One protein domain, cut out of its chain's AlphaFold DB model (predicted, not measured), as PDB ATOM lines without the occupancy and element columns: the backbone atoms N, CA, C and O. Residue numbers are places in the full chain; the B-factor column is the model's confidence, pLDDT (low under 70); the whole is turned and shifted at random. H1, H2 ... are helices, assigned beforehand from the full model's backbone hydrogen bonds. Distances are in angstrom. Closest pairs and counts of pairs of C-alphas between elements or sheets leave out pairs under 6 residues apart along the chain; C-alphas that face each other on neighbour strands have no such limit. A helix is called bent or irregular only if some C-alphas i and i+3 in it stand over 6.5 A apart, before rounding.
ATOM      1  N   PHE A   4     -15.975  15.097 -19.298       68.62
ATOM      2  CA  PHE A   4     -16.324  14.805 -20.692       68.62
ATOM      3  C   PHE A   4     -15.226  15.230 -21.680       68.62
ATOM      4  O   PHE A   4     -14.925  14.473 -22.591       68.62
ATOM      5  N   ALA A   5     -14.569  16.376 -21.462       69.12
ATOM      6  CA  ALA A   5     -13.484  16.844 -22.328       69.12
ATOM      7  C   ALA A   5     -12.257  15.924 -22.236       69.12
ATOM      8  O   ALA A   5     -11.635  15.607 -23.242       69.12
ATOM      9  N   HIS A   6     -11.942  15.432 -21.034       70.94
ATOM     10  CA  HIS A   6     -10.848  14.478 -20.833       70.94
ATOM     11  C   HIS A   6     -11.176  13.081 -21.368       70.94
ATOM     12  O   HIS A   6     -10.281  12.395 -21.853       70.94
ATOM     13  N   TYR A   7     -12.443  12.668 -21.304       73.81
ATOM     14  CA  TYR A   7     -12.908  11.426 -21.917       73.81
ATOM     15  C   TYR A   7     -12.872  11.505 -23.448       73.81
ATOM     16  O   TYR A   7     -12.357  10.594 -24.086       73.81
ATOM     17  N   GLU A   8     -13.318  12.619 -24.036       76.19
ATOM     18  CA  GLU A   8     -13.185  12.884 -25.474       76.19
ATOM     19  C   GLU A   8     -11.708  12.869 -25.894       76.19
ATOM     20  O   GLU A   8     -11.337  12.210 -26.862       76.19
ATOM     21  N   GLN A   9     -10.835  13.514 -25.118       74.56
ATOM     22  CA  GLN A   9      -9.395  13.494 -25.356       74.56
ATOM     23  C   GLN A   9      -8.801  12.078 -25.246       74.56
ATOM     24  O   GLN A   9      -7.918  11.707 -26.019       74.56
ATOM     25  N   TRP A  10      -9.255  11.268 -24.285       75.69
ATOM     26  CA  TRP A  10      -8.846   9.868 -24.172       75.69
ATOM     27  C   TRP A  10      -9.278   9.057 -25.399       75.69
ATOM     28  O   TRP A  10      -8.439   8.377 -25.987       75.69
ATOM     29  N   LEU A  11     -10.538   9.201 -25.831       76.06
ATOM     30  CA  LEU A  11     -11.071   8.535 -27.019       76.06
ATOM     31  C   LEU A  11     -10.202   8.797 -28.254       76.06
ATOM     32  O   LEU A  11     -10.050   7.899 -29.074       76.06
ATOM     33  N   TRP A  12      -9.623   9.992 -28.396       73.81
ATOM     34  CA  TRP A  12      -8.698  10.294 -29.491       73.81
ATOM     35  C   TRP A  12      -7.312   9.671 -29.315       73.81
ATOM     36  O   TRP A  12      -6.757   9.182 -30.294       73.81
ATOM     37  N   SER A  13      -6.763   9.631 -28.097       71.38
ATOM     38  CA  SER A  13      -5.445   9.023 -27.864       71.38
ATOM     39  C   SER A  13      -5.414   7.509 -28.091       71.38
ATOM     40  O   SER A  13      -4.391   6.994 -28.524       71.38
ATOM     41  N   VAL A  14      -6.519   6.796 -27.846       67.50
ATOM     42  CA  VAL A  14      -6.575   5.328 -28.011       67.50
ATOM     43  C   VAL A  14      -6.904   4.860 -29.426       67.50
ATOM     44  O   VAL A  14      -6.912   3.663 -29.688       67.50
ATOM     45  N   ARG A  15      -7.173   5.783 -30.355       67.44
ATOM     46  CA  ARG A  15      -7.470   5.466 -31.766       67.44
ATOM     47  C   ARG A  15      -6.235   5.096 -32.586       67.44
ATOM     48  O   ARG A  15      -6.356   4.798 -33.766       67.44
ATOM     49  N   GLN A  16      -5.053   5.146 -31.987       56.78
ATOM     50  CA  GLN A  16      -3.785   4.891 -32.658       56.78
ATOM     51  C   GLN A  16      -3.274   3.490 -32.283       56.78
ATOM     52  O   GLN A  16      -3.073   3.255 -31.089       56.78
ATOM     53  N   PRO A  17      -3.020   2.559 -33.226       50.19
ATOM     54  CA  PRO A  17      -3.280   2.576 -34.674       50.19
ATOM     55  C   PRO A  17      -4.418   1.624 -35.114       50.19
ATOM     56  O   PRO A  17      -4.448   1.195 -36.264       50.19
ATOM     57  N   SER A  18      -5.330   1.208 -34.225       51.84
ATOM     58  CA  SER A  18      -6.329   0.190 -34.586       51.84
ATOM     59  C   SER A  18      -7.402   0.717 -35.546       51.84
ATOM     60  O   SER A  18      -8.008   1.758 -35.310       51.84
ATOM     61  N   SER A  19      -7.714  -0.070 -36.582       46.56
ATOM     62  CA  SER A  19      -8.809   0.180 -37.537       46.56
ATOM     63  C   SER A  19     -10.201   0.171 -36.895       46.56
ATOM     64  O   SER A  19     -11.146   0.744 -37.432       46.56
ATOM     65  N   VAL A  20     -10.333  -0.463 -35.730       53.25
ATOM     66  CA  VAL A  20     -11.536  -0.398 -34.903       53.25
ATOM     67  C   VAL A  20     -11.383   0.779 -33.960       53.25
ATOM     68  O   VAL A  20     -10.473   0.787 -33.135       53.25
ATOM     69  N   VAL A  21     -12.278   1.760 -34.058       57.00
ATOM     70  CA  VAL A  21     -12.305   2.869 -33.107       57.00
ATOM     71  C   VAL A  21     -12.979   2.399 -31.815       57.00
ATOM     72  O   VAL A  21     -14.195   2.184 -31.819       57.00
ATOM     73  N   PRO A  22     -12.244   2.237 -30.700       58.28
ATOM     74  CA  PRO A  22     -12.868   1.840 -29.451       58.28
ATOM     75  C   PRO A  22     -13.761   2.980 -28.945       58.28
ATOM     76  O   PRO A  22     -13.308   4.099 -28.709       58.28
ATOM     77  N   VAL A  23     -15.051   2.692 -28.773       64.06
ATOM     78  CA  VAL A  23     -16.008   3.587 -28.093       64.06
ATOM     79  C   VAL A  23     -15.940   3.390 -26.569       64.06
ATOM     80  O   VAL A  23     -16.395   4.227 -25.796       64.06
ATOM     81  N   LEU A  24     -15.319   2.297 -26.117       66.00
ATOM     82  CA  LEU A  24     -15.119   1.945 -24.715       66.00
ATOM     83  C   LEU A  24     -13.715   1.352 -24.507       66.00
ATOM     84  O   LEU A  24     -13.157   0.790 -25.453       66.00
ATOM     85  N   PRO A  25     -13.119   1.469 -23.304       61.72
ATOM     86  CA  PRO A  25     -11.784   0.942 -23.053       61.72
ATOM     87  C   PRO A  25     -11.796  -0.580 -23.167       61.72
ATOM     88  O   PRO A  25     -12.586  -1.265 -22.518       61.72
ATOM     89  N   LEU A  26     -10.898  -1.113 -23.993       58.78
ATOM     90  CA  LEU A  26     -10.781  -2.555 -24.214       58.78
ATOM     91  C   LEU A  26     -10.107  -3.276 -23.034       58.78
ATOM     92  O   LEU A  26     -10.198  -4.501 -22.945       58.78
ATOM     93  N   THR A  27      -9.441  -2.535 -22.138       60.59
ATOM     94  CA  THR A  27      -8.697  -3.071 -20.989       60.59
ATOM     95  C   THR A  27      -8.801  -2.175 -19.744       60.59
ATOM     96  O   THR A  27      -8.989  -0.960 -19.829       60.59
ATOM     97  N   THR A  28      -8.624  -2.766 -18.556       59.16
ATOM     98  CA  THR A  28      -8.556  -2.056 -17.257       59.16
ATOM     99  C   THR A  28      -7.175  -1.481 -16.928       59.16
ATOM    100  O   THR A  28      -6.952  -0.834 -15.894       59.16
ATOM    101  N   THR A  29      -6.219  -1.722 -17.816       64.50
ATOM    102  CA  THR A  29      -4.823  -1.318 -17.685       64.50
ATOM    103  C   THR A  29      -4.481  -0.100 -18.533       64.50
ATOM    104  O   THR A  29      -3.318   0.283 -18.539       64.50
ATOM    105  N   ASP A  30      -5.467   0.540 -19.174       73.50
ATOM    106  CA  ASP A  30      -5.260   1.745 -19.980       73.50
ATOM    107  C   ASP A  30      -4.627   2.869 -19.138       73.50
ATOM    108  O   ASP A  30      -5.273   3.551 -18.333       73.50
ATOM    109  N   THR A  31      -3.312   3.014 -19.288       79.00
ATOM    110  CA  THR A  31      -2.488   3.958 -18.533       79.00
ATOM    111  C   THR A  31      -2.815   5.395 -18.911       79.00
ATOM    112  O   THR A  31      -2.757   6.281 -18.054       79.00
ATOM    113  N   GLU A  32      -3.232   5.630 -20.154       78.19
ATOM    114  CA  GLU A  32      -3.567   6.950 -20.666       78.19
ATOM    115  C   GLU A  32      -4.922   7.428 -20.134       78.19
ATOM    116  O   GLU A  32      -5.031   8.567 -19.665       78.19
ATOM    117  N   LEU A  33      -5.931   6.550 -20.081       77.62
ATOM    118  CA  LEU A  33      -7.202   6.840 -19.413       77.62
ATOM    119  C   LEU A  33      -6.989   7.125 -17.926       77.62
ATOM    120  O   LEU A  33      -7.518   8.113 -17.416       77.62
ATOM    121  N   LYS A  34      -6.179   6.311 -17.229       79.81
ATOM    122  CA  LYS A  34      -5.833   6.550 -15.812       79.81
ATOM    123  C   LYS A  34      -5.216   7.930 -15.635       79.81
ATOM    124  O   LYS A  34      -5.711   8.723 -14.835       79.81
ATOM    125  N   ARG A  35      -4.181   8.247 -16.417       82.38
ATOM    126  CA  ARG A  35      -3.481   9.538 -16.374       82.38
ATOM    127  C   ARG A  35      -4.438  10.709 -16.612       82.38
ATOM    128  O   ARG A  35      -4.403  11.689 -15.866       82.38
ATOM    129  N   LYS A  36      -5.323  10.604 -17.609       80.75
ATOM    130  CA  LYS A  36      -6.327  11.630 -17.930       80.75
ATOM    131  C   LYS A  36      -7.384  11.776 -16.832       80.75
ATOM    132  O   LYS A  36      -7.710  12.905 -16.471       80.75
ATOM    133  N   LEU A  37      -7.862  10.681 -16.239       78.81
ATOM    134  CA  LEU A  37      -8.807  10.718 -15.117       78.81
ATOM    135  C   LEU A  37      -8.187  11.340 -13.858       78.81
ATOM    136  O   LEU A  37      -8.831  12.181 -13.229       78.81
ATOM    137  N   PHE A  38      -6.937  11.016 -13.521       83.19
ATOM    138  CA  PHE A  38      -6.238  11.643 -12.391       83.19
ATOM    139  C   PHE A  38      -6.086  13.157 -12.573       83.19
ATOM    140  O   PHE A  38      -6.335  13.915 -11.637       83.19
ATOM    141  N   ARG A  39      -5.803  13.628 -13.796       82.06
ATOM    142  CA  ARG A  39      -5.766  15.069 -14.123       82.06
ATOM    143  C   ARG A  39      -7.100  15.788 -13.899       82.06
ATOM    144  O   ARG A  39      -7.117  17.006 -13.772       82.06
ATOM    145  N   THR A  40      -8.213  15.057 -13.811       76.25
ATOM    146  CA  THR A  40      -9.525  15.635 -13.469       76.25
ATOM    147  C   THR A  40      -9.748  15.821 -11.963       76.25
ATOM    148  O   THR A  40     -10.803  16.324 -11.565       76.25
ATOM    149  N   GLY A  41      -8.784  15.410 -11.129       81.69
ATOM    150  CA  GLY A  41      -8.896  15.386  -9.670       81.69
ATOM    151  C   GLY A  41      -9.685  14.187  -9.133       81.69
ATOM    152  O   GLY A  41     -10.202  14.254  -8.020       81.69
ATOM    153  N   CYS A  42      -9.842  13.115  -9.919       81.50
ATOM    154  CA  CYS A  42     -10.407  11.861  -9.416       81.50
ATOM    155  C   CYS A  42      -9.389  11.144  -8.521       81.50
ATOM    156  O   CYS A  42      -8.226  11.018  -8.895       81.50
ATOM    157  N   ASP A  43      -9.839  10.638  -7.372       86.38
ATOM    158  CA  ASP A  43      -9.031   9.758  -6.527       86.38
ATOM    159  C   ASP A  43      -8.908   8.341  -7.123       86.38
ATOM    160  O   ASP A  43      -9.617   7.959  -8.061       86.38
ATOM    161  N   ALA A  44      -7.986   7.547  -6.572       85.75
ATOM    162  CA  ALA A  44      -7.710   6.195  -7.052       85.75
ATOM    163  C   ALA A  44      -8.935   5.269  -6.975       85.75
ATOM    164  O   ALA A  44      -9.165   4.488  -7.896       85.75
ATOM    165  N   ALA A  45      -9.757   5.380  -5.925       85.06
ATOM    166  CA  ALA A  45     -10.956   4.559  -5.769       85.06
ATOM    167  C   ALA A  45     -11.988   4.865  -6.864       85.06
ATOM    168  O   ALA A  45     -12.575   3.956  -7.458       85.06
ATOM    169  N   ARG A  46     -12.173   6.147  -7.189       82.88
ATOM    170  CA  ARG A  46     -13.068   6.602  -8.250       82.88
ATOM    171  C   ARG A  46     -12.569   6.186  -9.625       82.88
ATOM    172  O   ARG A  46     -13.391   5.769 -10.437       82.88
ATOM    173  N   VAL A  47     -11.264   6.277  -9.879       82.50
ATOM    174  CA  VAL A  47     -10.656   5.776 -11.120       82.50
ATOM    175  C   VAL A  47     -10.935   4.281 -11.262       82.50
ATOM    176  O   VAL A  47     -11.521   3.881 -12.265       82.50
ATOM    177  N   THR A  48     -10.629   3.470 -10.246       82.62
ATOM    178  CA  THR A  48     -10.903   2.023 -10.255       82.62
ATOM    179  C   THR A  48     -12.375   1.719 -10.523       82.62
ATOM    180  O   THR A  48     -12.678   0.892 -11.378       82.62
ATOM    181  N   LYS A  49     -13.299   2.433  -9.867       83.06
ATOM    182  CA  LYS A  49     -14.737   2.268 -10.112       83.06
ATOM    183  C   LYS A  49     -15.121   2.569 -11.563       83.06
ATOM    184  O   LYS A  49     -15.836   1.780 -12.165       83.06
ATOM    185  N   ILE A  50     -14.629   3.670 -12.139       79.81
ATOM    186  CA  ILE A  50     -14.898   4.023 -13.545       79.81
ATOM    187  C   ILE A  50     -14.410   2.912 -14.484       79.81
ATOM    188  O   ILE A  50     -15.114   2.562 -15.427       79.81
ATOM    189  N   PHE A  51     -13.238   2.338 -14.220       78.81
ATOM    190  CA  PHE A  51     -12.713   1.226 -15.011       78.81
ATOM    191  C   PHE A  51     -13.578  -0.031 -14.920       78.81
ATOM    192  O   PHE A  51     -13.870  -0.626 -15.953       78.81
ATOM    193  N   LEU A  52     -14.017  -0.405 -13.714       78.75
ATOM    194  CA  LEU A  52     -14.918  -1.544 -13.511       78.75
ATOM    195  C   LEU A  52     -16.266  -1.325 -14.212       78.75
ATOM    196  O   LEU A  52     -16.741  -2.212 -14.915       78.75
ATOM    197  N   ASP A  53     -16.844  -0.125 -14.092       79.56
ATOM    198  CA  ASP A  53     -18.109   0.231 -14.746       79.56
ATOM    199  C   ASP A  53     -17.986   0.168 -16.281       79.56
ATOM    200  O   ASP A  53     -18.894  -0.304 -16.968       79.56
ATOM    201  N   LEU A  54     -16.866   0.643 -16.841       75.62
ATOM    202  CA  LEU A  54     -16.610   0.590 -18.284       75.62
ATOM    203  C   LEU A  54     -16.358  -0.842 -18.767       75.62
ATOM    204  O   LEU A  54     -16.867  -1.209 -19.823       75.62
ATOM    205  N   GLN A  55     -15.642  -1.658 -17.992       73.50
ATOM    206  CA  GLN A  55     -15.419  -3.069 -18.302       73.50
ATOM    207  C   GLN A  55     -16.734  -3.850 -18.325       73.50
ATOM    208  O   GLN A  55     -17.013  -4.527 -19.312       73.50
ATOM    209  N   ALA A  56     -17.566  -3.711 -17.290       76.56
ATOM    210  CA  ALA A  56     -18.859  -4.385 -17.225       76.56
ATOM    211  C   ALA A  56     -19.742  -4.023 -18.431       76.56
ATOM    212  O   ALA A  56     -20.414  -4.880 -19.003       76.56
ATOM    213  N   LYS A  57     -19.690  -2.760 -18.882       76.12
ATOM    214  CA  LYS A  57     -20.368  -2.320 -20.110       76.12
ATOM    215  C   LYS A  57     -19.759  -2.931 -21.373       76.12
ATOM    216  O   LYS A  57     -20.513  -3.382 -22.226       76.12
ATOM    217  N   CYS A  58     -18.431  -2.969 -21.503       71.44
ATOM    218  CA  CYS A  58     -17.758  -3.647 -22.617       71.44
ATOM    219  C   CYS A  58     -18.147  -5.124 -22.704       71.44
ATOM    220  O   CYS A  58     -18.421  -5.623 -23.789       71.44
ATOM    221  N   GLU A  59     -18.171  -5.824 -21.572       71.75
ATOM    222  CA  GLU A  59     -18.544  -7.237 -21.489       71.75
ATOM    223  C   GLU A  59     -20.017  -7.452 -21.837       71.75
ATOM    224  O   GLU A  59     -20.323  -8.328 -22.642       71.75
ATOM    225  N   ALA A  60     -20.917  -6.595 -21.343       68.81
ATOM    226  CA  ALA A  60     -22.330  -6.621 -21.724       68.81
ATOM    227  C   ALA A  60     -22.550  -6.366 -23.230       68.81
ATOM    228  O   ALA A  60     -23.502  -6.878 -23.814       68.81
ATOM    229  N   LEU A  61     -21.661  -5.596 -23.869       69.12
ATOM    230  CA  LEU A  61     -21.696  -5.296 -25.303       69.12
ATOM    231  C   LEU A  61     -20.961  -6.327 -26.174       69.12
ATOM    232  O   LEU A  61     -21.146  -6.320 -27.387       69.12
ATOM    233  N   ARG A  62     -20.152  -7.228 -25.595       61.53
ATOM    234  CA  ARG A  62     -19.432  -8.302 -26.315       61.53
ATOM    235  C   ARG A  62     -20.335  -9.442 -26.801       61.53
ATOM    236  O   ARG A  62     -19.833 -10.433 -27.327       61.53
ATOM    237  N   ILE A  63     -21.649  -9.311 -26.667       50.44
ATOM    238  CA  ILE A  63     -22.600 -10.239 -27.271       50.44
ATOM    239  C   ILE A  63     -22.742  -9.843 -28.746       50.44
ATOM    240  O   ILE A  63     -23.115  -8.698 -29.011       50.44
TER     241      ILE A  63
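What this domain is: This is residues 4 to 63 of the 324 residues of the protein "Hypothetical protein" of Noctiluca scintillans (UniProt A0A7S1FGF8). Two short helices, H1 and H2, lie side by side as a helical hairpin, and a longer helix, H3, meets H2 near the end of H2 and the start of H3 and spreads away from it as a V. The long link from H1 to H2, residues 14 to 30, loops out beyond the end of H1 and comes back through the space between H3 and the pair of short helices. The printed part has 60 residues with three named helices, in the order H1, H2, H3, and no named strand; its class is all helix. The whole is compact, with a radius of gyration of the C-alphas of 11.4 A, and rounded, spanning 31 by 23 by 19 A.

How they stand to each other: H1, residues 4 to 13, and H2, residues 31 to 39, form a helical hairpin. They touch, with 9 pairs of C-alphas within 8 A; the closest C-alphas are those of Trp 10 and Leu 33, 5.9 A apart. Their lines stand at a shallow tilt of 25 degrees, and they run opposite ways. H3, residues 44 to 61, follows H2 by a tight link of 4 residues. H2 and H3 touch, H3 with residues 44 to 47 alone; the closest C-alphas are those of Leu 37 and Val 47, 6.6 A apart. H2 and H3 stand at a steep tilt of 48 degrees and run opposite ways. H1 and H3 are apart. In H1, H2 and H3 every O i to N i+4 pair is within hydrogen-bond range.

Where its parts are: H1 runs from Phe 4, with its C-alpha at (-16.324, 14.805, -20.692), to Ser 13, and is 14.3 A long from first to last C-alpha. H2 runs from Thr 31, with its C-alpha at (-2.488, 3.958, -18.533), to Arg 39, over 12.4 A. H3, the longest helix with 18 residues, runs from Ala 44 to Leu 61, over 25.7 A, and its last C-alpha is at (-21.696, -5.296, -25.303). H1, H2 and H3 are not bent.

The domain as a whole: The two C-alphas farthest apart are those of Gly 41 and Ile 63, 34.0 A. The C-alphas of Phe 4 and Ile 63, the first and last printed residues, are 26.6 A apart. The printed part has no cut. The link from H1 to H2 is long, with 17 residues, whose C-alphas lie 4 to 18 A from the mean of the C-alphas. The mean pLDDT of the printed part is 71.8. It is under 70 for 22 residues, namely residues 4 to 5, 14 to 29 and 60 to 63.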